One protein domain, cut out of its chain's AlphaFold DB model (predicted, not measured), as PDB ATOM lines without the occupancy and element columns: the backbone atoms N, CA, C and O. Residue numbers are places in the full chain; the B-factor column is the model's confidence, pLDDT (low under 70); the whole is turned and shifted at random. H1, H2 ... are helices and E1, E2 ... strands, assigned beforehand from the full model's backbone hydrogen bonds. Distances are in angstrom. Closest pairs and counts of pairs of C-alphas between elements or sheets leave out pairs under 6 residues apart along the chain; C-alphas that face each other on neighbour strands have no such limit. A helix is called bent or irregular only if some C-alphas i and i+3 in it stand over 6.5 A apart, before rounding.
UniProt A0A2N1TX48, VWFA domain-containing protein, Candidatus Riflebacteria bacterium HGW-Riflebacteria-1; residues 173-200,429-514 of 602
ATOM      1  N   TYR A 173     -27.093 -28.500 -22.249       94.81
ATOM      2  CA  TYR A 173     -26.713 -29.717 -21.544       94.81
ATOM      3  C   TYR A 173     -26.057 -30.692 -22.504       94.81
ATOM      4  O   TYR A 173     -26.555 -30.933 -23.603       94.81
ATOM      5  N   SER A 174     -24.905 -31.225 -22.119       94.81
ATOM      6  CA  SER A 174     -24.202 -32.266 -22.870       94.81
ATOM      7  C   SER A 174     -23.788 -33.377 -21.921       94.81
ATOM      8  O   SER A 174     -23.620 -33.147 -20.727       94.81
ATOM      9  N   VAL A 175     -23.656 -34.594 -22.438       95.62
ATOM     10  CA  VAL A 175     -23.387 -35.782 -21.621       95.62
ATOM     11  C   VAL A 175     -22.076 -36.428 -22.037       95.62
ATOM     12  O   VAL A 175     -21.684 -36.368 -23.206       95.62
ATOM     13  N   ALA A 176     -21.392 -37.023 -21.070       96.88
ATOM     14  CA  ALA A 176     -20.194 -37.801 -21.323       96.88
ATOM     15  C   ALA A 176     -20.113 -38.994 -20.376       96.88
ATOM     16  O   ALA A 176     -20.606 -38.949 -19.249       96.88
ATOM     17  N   ARG A 177     -19.458 -40.046 -20.846       97.00
ATOM     18  CA  ARG A 177     -19.045 -41.204 -20.062       97.00
ATOM     19  C   ARG A 177     -17.606 -41.498 -20.435       97.00
ATOM     20  O   ARG A 177     -17.302 -41.595 -21.621       97.00
ATOM     21  N   ALA A 178     -16.732 -41.589 -19.447       96.81
ATOM     22  CA  ALA A 178     -15.312 -41.774 -19.697       96.81
ATOM     23  C   ALA A 178     -14.638 -42.506 -18.542       96.81
ATOM     24  O   ALA A 178     -15.002 -42.313 -17.379       96.81
ATOM     25  N   ALA A 179     -13.624 -43.306 -18.860       95.88
ATOM     26  CA  ALA A 179     -12.712 -43.838 -17.862       95.88
ATOM     27  C   ALA A 179     -11.797 -42.739 -17.300       95.88
ATOM     28  O   ALA A 179     -11.216 -41.942 -18.042       95.88
ATOM     29  N   ASN A 180     -11.600 -42.732 -15.984       96.31
ATOM     30  CA  ASN A 180     -10.552 -41.940 -15.361       96.31
ATOM     31  C   ASN A 180      -9.171 -42.470 -15.809       96.31
ATOM     32  O   ASN A 180      -8.897 -43.660 -15.635       96.31
ATOM     33  N   PRO A 181      -8.264 -41.623 -16.332       96.81
ATOM     34  CA  PRO A 181      -6.995 -42.078 -16.906       96.81
ATOM     35  C   PRO A 181      -6.007 -42.645 -15.874       96.81
ATOM     36  O   PRO A 181      -5.037 -43.302 -16.249       96.81
ATOM     37  N   ILE A 182      -6.228 -42.383 -14.582       96.38
ATOM     38  CA  ILE A 182      -5.366 -42.841 -13.490       96.38
ATOM     39  C   ILE A 182      -5.952 -44.084 -12.820       96.38
ATOM     40  O   ILE A 182      -5.243 -45.077 -12.661       96.38
ATOM     41  N   THR A 183      -7.235 -44.046 -12.443       95.62
ATOM     42  CA  THR A 183      -7.880 -45.128 -11.677       95.62
ATOM     43  C   THR A 183      -8.569 -46.178 -12.549       95.62
ATOM     44  O   THR A 183      -8.813 -47.287 -12.079       95.62
ATOM     45  N   GLY A 184      -8.903 -45.852 -13.801       95.62
ATOM     46  CA  GLY A 184      -9.705 -46.699 -14.689       95.62
ATOM     47  C   GLY A 184     -11.197 -46.764 -14.334       95.62
ATOM     48  O   GLY A 184     -11.948 -47.469 -15.004       95.62
ATOM     49  N   GLU A 185     -11.643 -46.044 -13.298       95.19
ATOM     50  CA  GLU A 185     -13.057 -45.956 -12.918       95.19
ATOM     51  C   GLU A 185     -13.865 -45.304 -14.046       95.19
ATOM     52  O   GLU A 185     -13.482 -44.250 -14.552       95.19
ATOM     53  N   ILE A 186     -14.985 -45.916 -14.432       95.69
ATOM     54  CA  ILE A 186     -15.902 -45.327 -15.411       95.69
ATOM     55  C   ILE A 186     -16.781 -44.290 -14.714       95.69
ATOM     56  O   ILE A 186     -17.554 -44.623 -13.818       95.69
ATOM     57  N   GLU A 187     -16.696 -43.043 -15.165       96.31
ATOM     58  CA  GLU A 187     -17.412 -41.906 -14.598       96.31
ATOM     59  C   GLU A 187     -18.430 -41.357 -15.611       96.31
ATOM     60  O   GLU A 187     -18.179 -41.322 -16.819       96.31
ATOM     61  N   ASN A 188     -19.595 -40.925 -15.118       96.50
ATOM     62  CA  ASN A 188     -20.624 -40.267 -15.922       96.50
ATOM     63  C   ASN A 188     -20.637 -38.770 -15.620       96.50
ATOM     64  O   ASN A 188     -20.531 -38.358 -14.462       96.50
ATOM     65  N   PHE A 189     -20.813 -37.960 -16.658       97.50
ATOM     66  CA  PHE A 189     -20.802 -36.511 -16.561       97.50
ATOM     67  C   PHE A 189     -21.975 -35.875 -17.300       97.50
ATOM     68  O   PHE A 189     -22.457 -36.387 -18.316       97.50
ATOM     69  N   MET A 190     -22.396 -34.719 -16.801       96.88
ATOM     70  CA  MET A 190     -23.247 -33.767 -17.500       96.88
ATOM     71  C   MET A 190     -22.559 -32.407 -17.468       96.88
ATOM     72  O   MET A 190     -22.121 -31.971 -16.408       96.88
ATOM     73  N   SER A 191     -22.454 -31.721 -18.598       96.88
ATOM     74  CA  SER A 191     -22.034 -30.325 -18.604       96.88
ATOM     75  C   SER A 191     -23.234 -29.391 -18.648       96.88
ATOM     76  O   SER A 191     -24.258 -29.703 -19.254       96.88
ATOM     77  N   VAL A 192     -23.071 -28.228 -18.026       97.00
ATOM     78  CA  VAL A 192     -23.942 -27.065 -18.163       97.00
ATOM     79  C   VAL A 192     -23.156 -26.007 -18.930       97.00
ATOM     80  O   VAL A 192     -22.206 -25.426 -18.402       97.00
ATOM     81  N   GLY A 193     -23.517 -25.790 -20.191       96.50
ATOM     82  CA  GLY A 193     -22.996 -24.707 -21.015       96.50
ATOM     83  C   GLY A 193     -23.601 -23.371 -20.593       96.50
ATOM     84  O   GLY A 193     -24.811 -23.257 -20.401       96.50
ATOM     85  N   LEU A 194     -22.751 -22.363 -20.423       95.75
ATOM     86  CA  LEU A 194     -23.119 -21.056 -19.896       95.75
ATOM     87  C   LEU A 194     -23.302 -20.057 -21.043       95.75
ATOM     88  O   LEU A 194     -22.359 -19.361 -21.422       95.75
ATOM     89  N   ASN A 195     -24.511 -19.980 -21.605       93.62
ATOM     90  CA  ASN A 195     -24.801 -19.093 -22.736       93.62
ATOM     91  C   ASN A 195     -25.689 -17.909 -22.352       93.62
ATOM     92  O   ASN A 195     -26.422 -17.930 -21.360       93.62
ATOM     93  N   SER A 196     -25.654 -16.885 -23.200       91.06
ATOM     94  CA  SER A 196     -26.566 -15.750 -23.176       91.06
ATOM     95  C   SER A 196     -27.213 -15.522 -24.536       91.06
ATOM     96  O   SER A 196     -26.641 -15.842 -25.574       91.06
ATOM     97  N   ASN A 197     -28.377 -14.872 -24.547       86.12
ATOM     98  CA  ASN A 197     -28.961 -14.315 -25.773       86.12
ATOM     99  C   ASN A 197     -28.491 -12.883 -26.080       86.12
ATOM    100  O   ASN A 197     -28.997 -12.251 -27.011       86.12
ATOM    101  N   LEU A 198     -27.505 -12.373 -25.336       86.88
ATOM    102  CA  LEU A 198     -26.850 -11.109 -25.651       86.88
ATOM    103  C   LEU A 198     -26.008 -11.221 -26.928       86.88
ATOM    104  O   LEU A 198     -25.287 -12.192 -27.149       86.88
ATOM    105  N   ASP A 199     -26.089 -10.181 -27.753       83.19
ATOM    106  CA  ASP A 199     -25.276 -10.016 -28.957       83.19
ATOM    107  C   ASP A 199     -23.896  -9.482 -28.557       83.19
ATOM    108  O   ASP A 199     -23.784  -8.352 -28.070       83.19
ATOM    109  N   GLU A 200     -22.846 -10.285 -28.757       81.62
ATOM    110  CA  GLU A 200     -21.486  -9.927 -28.347       81.62
ATOM    111  C   GLU A 200     -20.996  -8.626 -28.987       81.62
ATOM    112  O   GLU A 200     -20.364  -7.800 -28.322       81.62
ATOM    113  N   LYS A 429     -28.346 -38.464  -9.537       96.19
ATOM    114  CA  LYS A 429     -27.995 -37.345  -8.660       96.19
ATOM    115  C   LYS A 429     -26.649 -36.735  -9.043       96.19
ATOM    116  O   LYS A 429     -25.786 -37.408  -9.613       96.19
ATOM    117  N   ILE A 430     -26.461 -35.478  -8.670       96.19
ATOM    118  CA  ILE A 430     -25.185 -34.768  -8.734       96.19
ATOM    119  C   ILE A 430     -24.274 -35.320  -7.629       96.19
ATOM    120  O   ILE A 430     -24.601 -35.260  -6.448       96.19
ATOM    121  N   ASP A 431     -23.132 -35.882  -8.014       94.88
ATOM    122  CA  ASP A 431     -22.094 -36.351  -7.087       94.88
ATOM    123  C   ASP A 431     -21.082 -35.242  -6.785       94.88
ATOM    124  O   ASP A 431     -20.700 -35.015  -5.638       94.88
ATOM    125  N   LYS A 432     -20.667 -34.506  -7.823       95.62
ATOM    126  CA  LYS A 432     -19.697 -33.418  -7.694       95.62
ATOM    127  C   LYS A 432     -19.935 -32.335  -8.733       95.62
ATOM    128  O   LYS A 432     -20.183 -32.639  -9.897       95.62
ATOM    129  N   VAL A 433     -19.780 -31.080  -8.324       97.00
ATOM    130  CA  VAL A 433     -19.781 -29.908  -9.208       97.00
ATOM    131  C   VAL A 433     -18.344 -29.441  -9.424       97.00
ATOM    132  O   VAL A 433     -17.542 -29.416  -8.493       97.00
ATOM    133  N   MET A 434     -18.001 -29.097 -10.659       96.62
ATOM    134  CA  MET A 434     -16.680 -28.621 -11.063       96.62
ATOM    135  C   MET A 434     -16.851 -27.413 -11.985       96.62
ATOM    136  O   MET A 434     -17.610 -27.473 -12.948       96.62
ATOM    137  N   GLY A 435     -16.154 -26.313 -11.700       93.56
ATOM    138  CA  GLY A 435     -16.276 -25.058 -12.453       93.56
ATOM    139  C   GLY A 435     -17.183 -24.012 -11.793       93.56
ATOM    140  O   GLY A 435     -17.589 -23.066 -12.460       93.56
ATOM    141  N   SER A 436     -17.504 -24.176 -10.505       92.69
ATOM    142  CA  SER A 436     -18.217 -23.187  -9.686       92.69
ATOM    143  C   SER A 436     -17.510 -23.015  -8.335       92.69
ATOM    144  O   SER A 436     -17.214 -24.037  -7.706       92.69
ATOM    145  N   PRO A 437     -17.299 -21.776  -7.842       84.94
ATOM    146  CA  PRO A 437     -16.812 -21.538  -6.482       84.94
ATOM    147  C   PRO A 437     -17.710 -22.167  -5.410       84.94
ATOM    148  O   PRO A 437     -17.226 -22.639  -4.387       84.94
ATOM    149  N   GLU A 438     -19.022 -22.235  -5.651       89.62
ATOM    150  CA  GLU A 438     -20.009 -22.820  -4.734       89.62
ATOM    151  C   GLU A 438     -20.166 -24.340  -4.897       89.62
ATOM    152  O   GLU A 438     -21.162 -24.918  -4.461       89.62
ATOM    153  N   ALA A 439     -19.201 -25.025  -5.520       83.56
ATOM    154  CA  ALA A 439     -19.268 -26.469  -5.740       83.56
ATOM    155  C   ALA A 439     -19.502 -27.281  -4.452       83.56
ATOM    156  O   ALA A 439     -20.144 -28.330  -4.496       83.56
ATOM    157  N   ASN A 440     -19.014 -26.794  -3.308       83.00
ATOM    158  CA  ASN A 440     -19.195 -27.429  -2.004       83.00
ATOM    159  C   ASN A 440     -20.590 -27.201  -1.382       83.00
ATOM    160  O   ASN A 440     -20.937 -27.883  -0.424       83.00
ATOM    161  N   GLU A 441     -21.383 -26.264  -1.912       83.44
ATOM    162  CA  GLU A 441     -22.782 -26.037  -1.516       83.44
ATOM    163  C   GLU A 441     -23.761 -26.928  -2.306       83.44
ATOM    164  O   GLU A 441     -24.970 -26.906  -2.056       83.44
ATOM    165  N   ALA A 442     -23.262 -27.690  -3.285       72.00
ATOM    166  CA  ALA A 442     -24.097 -28.549  -4.102       72.00
ATOM    167  C   ALA A 442     -24.721 -29.679  -3.276       72.00
ATOM    168  O   ALA A 442     -24.086 -30.296  -2.421       72.00
ATOM    169  N   THR A 443     -25.977 -29.978  -3.579       80.00
ATOM    170  CA  THR A 443     -26.657 -31.176  -3.085       80.00
ATOM    171  C   THR A 443     -26.780 -32.177  -4.226       80.00
ATOM    172  O   THR A 443     -26.563 -31.823  -5.386       80.00
ATOM    173  N   GLY A 444     -27.215 -33.404  -3.924       82.69
ATOM    174  CA  GLY A 444     -27.543 -34.398  -4.951       82.69
ATOM    175  C   GLY A 444     -28.500 -33.895  -6.044       82.69
ATOM    176  O   GLY A 444     -28.555 -34.486  -7.117       82.69
ATOM    177  N   GLU A 445     -29.218 -32.796  -5.805       89.25
ATOM    178  CA  GLU A 445     -30.252 -32.252  -6.688       89.25
ATOM    179  C   GLU A 445     -30.057 -30.765  -7.021       89.25
ATOM    180  O   GLU A 445     -30.841 -30.203  -7.775       89.25
ATOM    181  N   LEU A 446     -29.061 -30.075  -6.461       90.56
ATOM    182  CA  LEU A 446     -28.937 -28.617  -6.592       90.56
ATOM    183  C   LEU A 446     -27.483 -28.223  -6.785       90.56
ATOM    184  O   LEU A 446     -26.647 -28.573  -5.960       90.56
ATOM    185  N   MET A 447     -27.211 -27.415  -7.804       93.94
ATOM    186  CA  MET A 447     -25.969 -26.651  -7.912       93.94
ATOM    187  C   MET A 447     -26.260 -25.151  -7.850       93.94
ATOM    188  O   MET A 447     -27.353 -24.699  -8.209       93.94
ATOM    189  N   LYS A 448     -25.258 -24.380  -7.427       94.19
ATOM    190  CA  LYS A 448     -25.332 -22.922  -7.339       94.19
ATOM    191  C   LYS A 448     -24.136 -22.266  -8.011       94.19
ATOM    192  O   LYS A 448     -23.041 -22.829  -8.037       94.19
ATOM    193  N   VAL A 449     -24.372 -21.070  -8.540       95.38
ATOM    194  CA  VAL A 449     -23.333 -20.130  -8.957       95.38
ATOM    195  C   VAL A 449     -23.776 -18.737  -8.541       95.38
ATOM    196  O   VAL A 449     -24.781 -18.227  -9.037       95.38
ATOM    197  N   ARG A 450     -23.045 -18.086  -7.636       94.81
ATOM    198  CA  ARG A 450     -23.484 -16.773  -7.121       94.81
ATOM    199  C   ARG A 450     -23.494 -15.686  -8.175       94.81
ATOM    200  O   ARG A 450     -24.266 -14.732  -8.077       94.81
ATOM    201  N   THR A 451     -22.605 -15.765  -9.158       96.88
ATOM    202  CA  THR A 451     -22.537 -14.766 -10.221       96.88
ATOM    203  C   THR A 451     -22.033 -15.370 -11.517       96.88
ATOM    204  O   THR A 451     -21.019 -16.063 -11.515       96.88
ATOM    205  N   LEU A 452     -22.694 -15.050 -12.631       97.31
ATOM    206  CA  LEU A 452     -22.112 -15.212 -13.958       97.31
ATOM    207  C   LEU A 452     -21.671 -13.866 -14.521       97.31
ATOM    208  O   LEU A 452     -22.405 -12.868 -14.502       97.31
ATOM    209  N   PHE A 453     -20.465 -13.880 -15.071       96.44
ATOM    210  CA  PHE A 453     -19.903 -12.786 -15.839       96.44
ATOM    211  C   PHE A 453     -20.012 -13.104 -17.326       96.44
ATOM    212  O   PHE A 453     -19.842 -14.262 -17.704       96.44
ATOM    213  N   PRO A 454     -20.236 -12.101 -18.183       95.00
ATOM    214  CA  PRO A 454     -20.047 -12.262 -19.612       95.00
ATOM    215  C   PRO A 454     -18.600 -12.669 -19.878       95.00
ATOM    216  O   PRO A 454     -17.700 -12.270 -19.136       95.00
ATOM    217  N   SER A 455     -18.370 -13.462 -20.915       93.50
ATOM    218  CA  SER A 455     -17.031 -13.919 -21.273       93.50
ATOM    219  C   SER A 455     -16.760 -13.764 -22.771       93.50
ATOM    220  O   SER A 455     -17.700 -13.740 -23.574       93.50
ATOM    221  N   PRO A 456     -15.478 -13.635 -23.165       91.38
ATOM    222  CA  PRO A 456     -15.093 -13.676 -24.569       91.38
ATOM    223  C   PRO A 456     -15.675 -14.905 -25.271       91.38
ATOM    224  O   PRO A 456     -15.627 -16.007 -24.717       91.38
ATOM    225  N   SER A 457     -16.214 -14.719 -26.477       89.19
ATOM    226  CA  SER A 457     -16.754 -15.815 -27.282       89.19
ATOM    227  C   SER A 457     -16.237 -15.765 -28.718       89.19
ATOM    228  O   SER A 457     -15.970 -14.702 -29.270       89.19
ATOM    229  N   GLU A 458     -16.041 -16.935 -29.318       84.12
ATOM    230  CA  GLU A 458     -15.545 -17.082 -30.688       84.12
ATOM    231  C   GLU A 458     -16.055 -18.403 -31.266       84.12
ATOM    232  O   GLU A 458     -15.992 -19.434 -30.599       84.12
ATOM    233  N   ASP A 459     -16.597 -18.378 -32.486       80.44
ATOM    234  CA  ASP A 459     -17.028 -19.577 -33.222       80.44
ATOM    235  C   ASP A 459     -17.935 -20.540 -32.428       80.44
ATOM    236  O   ASP A 459     -17.807 -21.762 -32.498       80.44
ATOM    237  N   GLY A 460     -18.873 -19.985 -31.651       78.75
ATOM    238  CA  GLY A 460     -19.796 -20.768 -30.819       78.75
ATOM    239  C   GLY A 460     -19.163 -21.355 -29.554       78.75
ATOM    240  O   GLY A 460     -19.810 -22.137 -28.862       78.75
ATOM    241  N   LYS A 461     -17.923 -20.973 -29.239       91.56
ATOM    242  CA  LYS A 461     -17.239 -21.313 -27.997       91.56
ATOM    243  C   LYS A 461     -17.217 -20.119 -27.056       91.56
ATOM    244  O   LYS A 461     -17.060 -18.982 -27.495       91.56
ATOM    245  N   ALA A 462     -17.285 -20.386 -25.760       93.69
ATOM    246  CA  ALA A 462     -17.190 -19.373 -24.716       93.69
ATOM    247  C   ALA A 462     -16.018 -19.660 -23.780       93.69
ATOM    248  O   ALA A 462     -15.804 -20.802 -23.354       93.69
ATOM    249  N   LYS A 463     -15.271 -18.615 -23.427       95.19
ATOM    250  CA  LYS A 463     -14.179 -18.714 -22.461       95.19
ATOM    251  C   LYS A 463     -14.729 -18.989 -21.057       95.19
ATOM    252  O   LYS A 463     -15.570 -18.234 -20.568       95.19
ATOM    253  N   GLY A 464     -14.298 -20.086 -20.429       96.06
ATOM    254  CA  GLY A 464     -14.812 -20.539 -19.128       96.06
ATOM    255  C   GLY A 464     -16.301 -20.892 -19.099       96.06
ATOM    256  O   GLY A 464     -16.890 -20.932 -18.022       96.06
ATOM    257  N   GLY A 465     -16.929 -21.104 -20.259       95.81
ATOM    258  CA  GLY A 465     -18.384 -21.218 -20.382       95.81
ATOM    259  C   GLY A 465     -18.981 -22.570 -20.036       95.81
ATOM    260  O   GLY A 465     -20.009 -22.933 -20.598       95.81
ATOM    261  N   ILE A 466     -18.362 -23.334 -19.141       97.12
ATOM    262  CA  ILE A 466     -18.827 -24.677 -18.804       97.12
ATOM    263  C   ILE A 466     -18.735 -24.939 -17.304       97.12
ATOM    264  O   ILE A 466     -17.758 -24.576 -16.653       97.12
ATOM    265  N   ILE A 467     -19.748 -25.617 -16.777       97.94
ATOM    266  CA  ILE A 467     -19.717 -26.284 -15.473       97.94
ATOM    267  C   ILE A 467     -19.861 -27.776 -15.743       97.94
ATOM    268  O   ILE A 467     -20.690 -28.181 -16.555       97.94
ATOM    269  N   LEU A 468     -19.049 -28.596 -15.088       98.38
ATOM    270  CA  LEU A 468     -19.064 -30.046 -15.224       98.38
ATOM    271  C   LEU A 468     -19.638 -30.675 -13.952       98.38
ATOM    272  O   LEU A 468     -19.177 -30.409 -12.845       98.38
ATOM    273  N   LEU A 469     -20.634 -31.532 -14.122       97.94
ATOM    274  CA  LEU A 469     -21.293 -32.280 -13.061       97.94
ATOM    275  C   LEU A 469     -20.893 -33.747 -13.199       97.94
ATOM    276  O   LEU A 469     -21.159 -34.351 -14.237       97.94
ATOM    277  N   LYS A 470     -20.262 -34.329 -12.174       97.12
ATOM    278  CA  LYS A 470     -20.144 -35.791 -12.061       97.12
ATOM    279  C   LYS A 470     -21.490 -36.323 -11.578       97.12
ATOM    280  O   LYS A 470     -22.033 -35.814 -10.600       97.12
ATOM    281  N   MET A 471     -22.014 -37.327 -12.267       96.06
ATOM    282  CA  MET A 471     -23.346 -37.884 -12.043       96.06
ATOM    283  C   MET A 471     -23.242 -39.301 -11.480       96.06
ATOM    284  O   MET A 471     -22.440 -40.107 -11.953       96.06
ATOM    285  N   SER A 472     -24.085 -39.617 -10.499       94.25
ATOM    286  CA  SER A 472     -24.276 -40.982 -10.000       94.25
ATOM    287  C   SER A 472     -25.633 -41.514 -10.433       94.25
ATOM    288  O   SER A 472     -26.638 -40.818 -10.296       94.25
ATOM    289  N   GLU A 473     -25.657 -42.753 -10.915       93.56
ATOM    290  CA  GLU A 473     -26.882 -43.477 -11.253       93.56
ATOM    291  C   GLU A 473     -27.527 -44.060  -9.986       93.56
ATOM    292  O   GLU A 473     -26.851 -44.627  -9.125       93.56
ATOM    293  N   LEU A 474     -28.840 -43.889  -9.870       93.50
ATOM    294  CA  LEU A 474     -29.711 -44.421  -8.824       93.50
ATOM    295  C   LEU A 474     -30.627 -45.501  -9.406       93.50
ATOM    296  O   LEU A 474     -30.749 -46.586  -8.838       93.50
ATOM    297  N   THR A 475     -31.244 -45.209 -10.555       92.00
ATOM    298  CA  THR A 475     -32.074 -46.134 -11.336       92.00
ATOM    299  C   THR A 475     -31.841 -45.910 -12.830       92.00
ATOM    300  O   THR A 475     -31.385 -44.847 -13.231       92.00
ATOM    301  N   ALA A 476     -32.246 -46.862 -13.673       88.62
ATOM    302  CA  ALA A 476     -32.118 -46.770 -15.134       88.62
ATOM    303  C   ALA A 476     -33.122 -45.796 -15.801       88.62
ATOM    304  O   ALA A 476     -33.480 -45.979 -16.963       88.62
ATOM    305  N   ASP A 477     -33.634 -44.812 -15.057       93.62
ATOM    306  CA  ASP A 477     -34.628 -43.851 -15.542       93.62
ATOM    307  C   ASP A 477     -33.912 -42.643 -16.161       93.62
ATOM    308  O   ASP A 477     -33.275 -41.880 -15.430       93.62
ATOM    309  N   PRO A 478     -33.972 -42.457 -17.491       93.06
ATOM    310  CA  PRO A 478     -33.240 -41.389 -18.152       93.06
ATOM    311  C   PRO A 478     -33.919 -40.024 -18.005       93.06
ATOM    312  O   PRO A 478     -33.324 -39.021 -18.400       93.06
ATOM    313  N   GLU A 479     -35.159 -39.947 -17.515       95.69
ATOM    314  CA  GLU A 479     -35.895 -38.687 -17.483       95.69
ATOM    315  C   GLU A 479     -35.355 -37.726 -16.410       95.69
ATOM    316  O   GLU A 479     -35.115 -38.075 -15.247       95.69
ATOM    317  N   MET A 480     -35.168 -36.470 -16.819       94.94
ATOM    318  CA  MET A 480     -34.766 -35.378 -15.940       94.94
ATOM    319  C   MET A 480     -35.527 -34.103 -16.273       94.94
ATOM    320  O   MET A 480     -35.761 -33.776 -17.439       94.94
ATOM    321  N   VAL A 481     -35.831 -33.330 -15.236       96.44
ATOM    322  CA  VAL A 481     -36.238 -31.931 -15.369       96.44
ATOM    323  C   VAL A 481     -35.166 -31.061 -14.731       96.44
ATOM    324  O   VAL A 481     -34.797 -31.267 -13.575       96.44
ATOM    325  N   LEU A 482     -34.654 -30.103 -15.498       95.56
ATOM    326  CA  LEU A 482     -33.678 -29.122 -15.044       95.56
ATOM    327  C   LEU A 482     -34.376 -27.780 -14.884       95.56
ATOM    328  O   LEU A 482     -34.831 -27.197 -15.864       95.56
ATOM    329  N   GLU A 483     -34.469 -27.304 -13.650       96.62
ATOM    330  CA  GLU A 483     -35.060 -26.006 -13.335       96.62
ATOM    331  C   GLU A 483     -33.956 -25.002 -13.067       96.62
ATOM    332  O   GLU A 483     -33.119 -25.201 -12.187       96.62
ATOM    333  N   VAL A 484     -33.976 -23.905 -13.809       96.19
ATOM    334  CA  VAL A 484     -33.043 -22.799 -13.651       96.19
ATOM    335  C   VAL A 484     -33.768 -21.608 -13.062       96.19
ATOM    336  O   VAL A 484     -34.839 -21.231 -13.535       96.19
ATOM    337  N   GLN A 485     -33.163 -20.995 -12.047       97.50
ATOM    338  CA  GLN A 485     -33.620 -19.747 -11.447       97.50
ATOM    339  C   GLN A 485     -32.443 -18.792 -11.295       97.50
ATOM    340  O   GLN A 485     -31.349 -19.222 -10.943       97.50
ATOM    341  N   TYR A 486     -32.651 -17.509 -11.576       97.31
ATOM    342  CA  TYR A 486     -31.625 -16.486 -11.386       97.31
ATOM    343  C   TYR A 486     -32.224 -15.086 -11.263       97.31
ATOM    344  O   TYR A 486     -33.383 -14.847 -11.607       97.31
ATOM    345  N   GLU A 487     -31.399 -14.146 -10.818       96.12
ATOM    346  CA  GLU A 487     -31.677 -12.715 -10.826       96.12
ATOM    347  C   GLU A 487     -30.765 -12.009 -11.836       96.12
ATOM    348  O   GLU A 487     -29.583 -12.328 -11.956       96.12
ATOM    349  N   ASP A 488     -31.295 -11.064 -12.608       92.75
ATOM    350  CA  ASP A 488     -30.470 -10.235 -13.482       92.75
ATOM    351  C   ASP A 488     -29.961  -8.969 -12.781       92.75
ATOM    352  O   ASP A 488     -30.317  -8.630 -11.653       92.75
ATOM    353  N   ARG A 489     -29.132  -8.196 -13.478       88.25
ATOM    354  CA  ARG A 489     -28.592  -6.943 -12.934       88.25
ATOM    355  C   ARG A 489     -29.623  -5.868 -12.577       88.25
ATOM    356  O   ARG A 489     -29.229  -4.935 -11.889       88.25
ATOM    357  N   ALA A 490     -30.864  -5.954 -13.051       87.06
ATOM    358  CA  ALA A 490     -31.941  -5.028 -12.699       87.06
ATOM    359  C   ALA A 490     -32.775  -5.537 -11.506       87.06
ATOM    360  O   ALA A 490     -33.772  -4.914 -11.149       87.06
ATOM    361  N   GLY A 491     -32.391  -6.664 -10.894       89.00
ATOM    362  CA  GLY A 491     -33.131  -7.294  -9.803       89.00
ATOM    363  C   GLY A 491     -34.338  -8.111 -10.271       89.00
ATOM    364  O   GLY A 491     -35.159  -8.536  -9.457       89.00
ATOM    365  N   ARG A 492     -34.491  -8.324 -11.585       92.44
ATOM    366  CA  ARG A 492     -35.596  -9.114 -12.134       92.44
ATOM    367  C   ARG A 492     -35.266 -10.590 -11.981       92.44
ATOM    368  O   ARG A 492     -34.169 -11.022 -12.327       92.44
ATOM    369  N   LYS A 493     -36.233 -11.360 -11.490       95.88
ATOM    370  CA  LYS A 493     -36.094 -12.802 -11.283       95.88
ATOM    371  C   LYS A 493     -36.650 -13.566 -12.473       95.88
ATOM    372  O   LYS A 493     -37.735 -13.257 -12.960       95.88
ATOM    373  N   PHE A 494     -35.916 -14.582 -12.895       95.56
ATOM    374  CA  PHE A 494     -36.268 -15.459 -13.999       95.56
ATOM    375  C   PHE A 494     -36.268 -16.900 -13.509       95.56
ATOM    376  O   PHE A 494     -35.419 -17.288 -12.708       95.56
ATOM    377  N   ALA A 495     -37.211 -17.689 -14.014       95.31
ATOM    378  CA  ALA A 495     -37.274 -19.121 -13.784       95.31
ATOM    379  C   ALA A 495     -37.744 -19.820 -15.061       95.31
ATOM    380  O   ALA A 495     -38.675 -19.345 -15.712       95.31
ATOM    381  N   HIS A 496     -37.101 -20.924 -15.422       93.19
ATOM    382  CA  HIS A 496     -37.532 -21.779 -16.524       93.19
ATOM    383  C   HIS A 496     -37.122 -23.228 -16.270       93.19
ATOM    384  O   HIS A 496     -36.196 -23.496 -15.507       93.19
ATOM    385  N   GLU A 497     -37.828 -24.161 -16.902       93.50
ATOM    386  CA  GLU A 497     -37.539 -25.590 -16.817       93.50
ATOM    387  C   GLU A 497     -37.269 -26.172 -18.203       93.50
ATOM    388  O   GLU A 497     -37.877 -25.758 -19.190       93.50
ATOM    389  N   GLN A 498     -36.382 -27.162 -18.263       92.12
ATOM    390  CA  GLN A 498     -36.121 -27.943 -19.461       92.12
ATOM    391  C   GLN A 498     -36.190 -29.432 -19.130       92.12
ATOM    392  O   GLN A 498     -35.539 -29.913 -18.202       92.12
ATOM    393  N   LYS A 499     -36.971 -30.179 -19.914       93.38
ATOM    394  CA  LYS A 499     -37.006 -31.643 -19.842       93.38
ATOM    395  C   LYS A 499     -35.924 -32.215 -20.742       93.38
ATOM    396  O   LYS A 499     -35.862 -31.863 -21.921       93.38
ATOM    397  N   ILE A 500     -35.100 -33.101 -20.200       91.81
ATOM    398  CA  ILE A 500     -34.045 -33.784 -20.948       91.81
ATOM    399  C   ILE A 500     -34.070 -35.285 -20.657       91.81
ATOM    400  O   ILE A 500     -34.563 -35.722 -19.619       91.81
ATOM    401  N   ALA A 501     -33.512 -36.064 -21.580       91.69
ATOM    402  CA  ALA A 501     -33.215 -37.471 -21.363       91.69
ATOM    403  C   ALA A 501     -31.699 -37.636 -21.203       91.69
ATOM    404  O   ALA A 501     -30.938 -37.336 -22.125       91.69
ATOM    405  N   TYR A 502     -31.259 -38.103 -20.039       91.12
ATOM    406  CA  TYR A 502     -29.866 -38.413 -19.751       91.12
ATOM    407  C   TYR A 502     -29.634 -39.912 -19.927       91.12
ATOM    408  O   TYR A 502     -29.975 -40.723 -19.072       91.12
ATOM    409  N   ALA A 503     -29.068 -40.275 -21.073       87.12
ATOM    410  CA  ALA A 503     -28.790 -41.660 -21.431       87.12
ATOM    411  C   ALA A 503     -27.407 -41.762 -22.094       87.12
ATOM    412  O   ALA A 503     -27.322 -41.918 -23.318       87.12
ATOM    413  N   PRO A 504     -26.306 -41.608 -21.331       85.94
ATOM    414  CA  PRO A 504     -24.977 -41.803 -21.889       85.94
ATOM    415  C   PRO A 504     -24.831 -43.248 -22.412       85.94
ATOM    416  O   PRO A 504     -25.293 -44.185 -21.754       85.94
ATOM    417  N   PRO A 505     -24.196 -43.464 -23.581       87.75
ATOM    418  CA  PRO A 505     -23.905 -44.803 -24.090       87.75
ATOM    419  C   PRO A 505     -23.062 -45.632 -23.114       87.75
ATOM    420  O   PRO A 505     -22.381 -45.086 -22.256       87.75
ATOM    421  N   ALA A 506     -23.055 -46.960 -23.272       84.44
ATOM    422  CA  ALA A 506     -22.265 -47.845 -22.408       84.44
ATOM    423  C   ALA A 506     -20.741 -47.708 -22.611       84.44
ATOM    424  O   ALA A 506     -19.976 -47.929 -21.670       84.44
ATOM    425  N   ALA A 507     -20.316 -47.368 -23.832       90.12
ATOM    426  CA  ALA A 507     -18.921 -47.122 -24.190       90.12
ATOM    427  C   ALA A 507     -18.499 -45.680 -23.865       90.12
ATOM    428  O   ALA A 507     -19.355 -44.821 -23.638       90.12
ATOM    429  N   ASP A 508     -17.190 -45.421 -23.897       92.44
ATOM    430  CA  ASP A 508     -16.653 -44.062 -23.807       92.44
ATOM    431  C   ASP A 508     -17.314 -43.161 -24.856       92.44
ATOM    432  O   ASP A 508     -17.407 -43.498 -26.041       92.44
ATOM    433  N   TYR A 509     -17.818 -42.021 -24.397       96.19
ATOM    434  CA  TYR A 509     -18.640 -41.134 -25.198       96.19
ATOM    435  C   TYR A 509     -18.530 -39.694 -24.712       96.19
ATOM    436  O   TYR A 509     -18.603 -39.416 -23.516       96.19
ATOM    437  N   TYR A 510     -18.466 -38.773 -25.668       96.94
ATOM    438  CA  TYR A 510     -18.551 -37.340 -25.434       96.94
ATOM    439  C   TYR A 510     -19.534 -36.743 -26.436       96.94
ATOM    440  O   TYR A 510     -19.368 -36.920 -27.642       96.94
ATOM    441  N   ALA A 511     -20.548 -36.024 -25.955       95.44
ATOM    442  CA  ALA A 511     -21.534 -35.403 -26.839       95.44
ATOM    443  C   ALA A 511     -20.947 -34.275 -27.711       95.44
ATOM    444  O   ALA A 511     -21.444 -34.035 -28.810       95.44
ATOM    445  N   ASN A 512     -19.900 -33.585 -27.239       95.25
ATOM    446  CA  ASN A 512     -19.148 -32.583 -27.997       95.25
ATOM    447  C   ASN A 512     -17.725 -32.379 -27.437       95.25
ATOM    448  O   ASN A 512     -17.359 -32.916 -26.385       95.25
ATOM    449  N   ASN A 513     -16.929 -31.551 -28.123       96.06
ATOM    450  CA  ASN A 513     -15.552 -31.241 -27.723       96.06
ATOM    451  C   ASN A 513     -15.472 -30.393 -26.443       96.06
ATOM    452  O   ASN A 513     -14.450 -30.413 -25.758       96.06
ATOM    453  N   GLY A 514     -16.533 -29.662 -26.091       96.94
ATOM    454  CA  GLY A 514     -16.593 -28.879 -24.859       96.94
ATOM    455  C   GLY A 514     -16.585 -29.761 -23.617       96.94
ATOM    456  O   GLY A 514     -15.708 -29.612 -22.766       96.94
TER     457      GLY A 514
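Overview. This is residues 173 to 200 and 429 to 514 of the 602 residues of the protein "VWFA domain-containing protein" of Candidatus Riflebacteria bacterium HGW-Riflebacteria-1 (UniProt A0A2N1TX48). A strongly twisted four-strand sheet, E1 E2 E6 E3, has the long hairpin E7 and E8 set loosely over one face, while bent E4 spans one side of the gap. Short H1 grazes the sheet, and the free loop of residues 180 to 185 sticks out. The printed part has 114 residues, with E1 E2 E3 H1 E4 E5 E6 E7 E8 along the chain; both sheets are antiparallel and the class is mostly strand. It is compact but elongated, with a radius of gyration of the C-alphas of 15.2 A and spans of 46 by 30 by 25 A.

Arrangement. Inner strands E2, residues 186 to 199, and E6, residues 466 to 473, are antiparallel neighbours, with N 192 and O 467 2.8 A apart. E1, residues 173 to 179, forms a hairpin with E2, with N 176 and O 189 3.0 A apart. At the other edge E3, residues 429 to 434, is antiparallel to E6, with N 434 and O 468 2.8 A apart. E7, residues 479 to 488, and E8, residues 493 to 501, form a hairpin, with N 484 and O 496 2.8 A apart; both are apart from the four sheet strands, E8 from E1 only just, at 8.4 A. E4, residues 446 to 455, bends by 66 degrees at residue 450 and is near E2 and E7. H1, residues 437 to 441, is irregular, with C-alphas 437 and 440 7.8 A apart, and has 0 of 1 O i to N i+4 pairs but 1 of 2 O i to N i+3 pairs within hydrogen-bond range. The closest C-alphas of H1 and E4 are Glu 438 and Lys 448, 5.9 A apart. E5, residues 461 to 463, and E4 pair with no named strand.

Along the chain. E1 begins at C-alpha 173 (-26.713, -29.717, -21.544), and E8 ends at C-alpha 501 (-33.215, -37.471, -21.363). E2 is 39.0 A long, E7 29.2 A and E8 26.8 A.

Size, cuts and confidence. The C-alphas farthest apart, Gly 184 and Ala 490, are 47.3 A apart. Residues 201 to 428 are not printed, and C-alphas 200 and 429 are 34.4 A apart across the cut. Of the links printed whole, none is long. No printed residue has a pLDDT under 70.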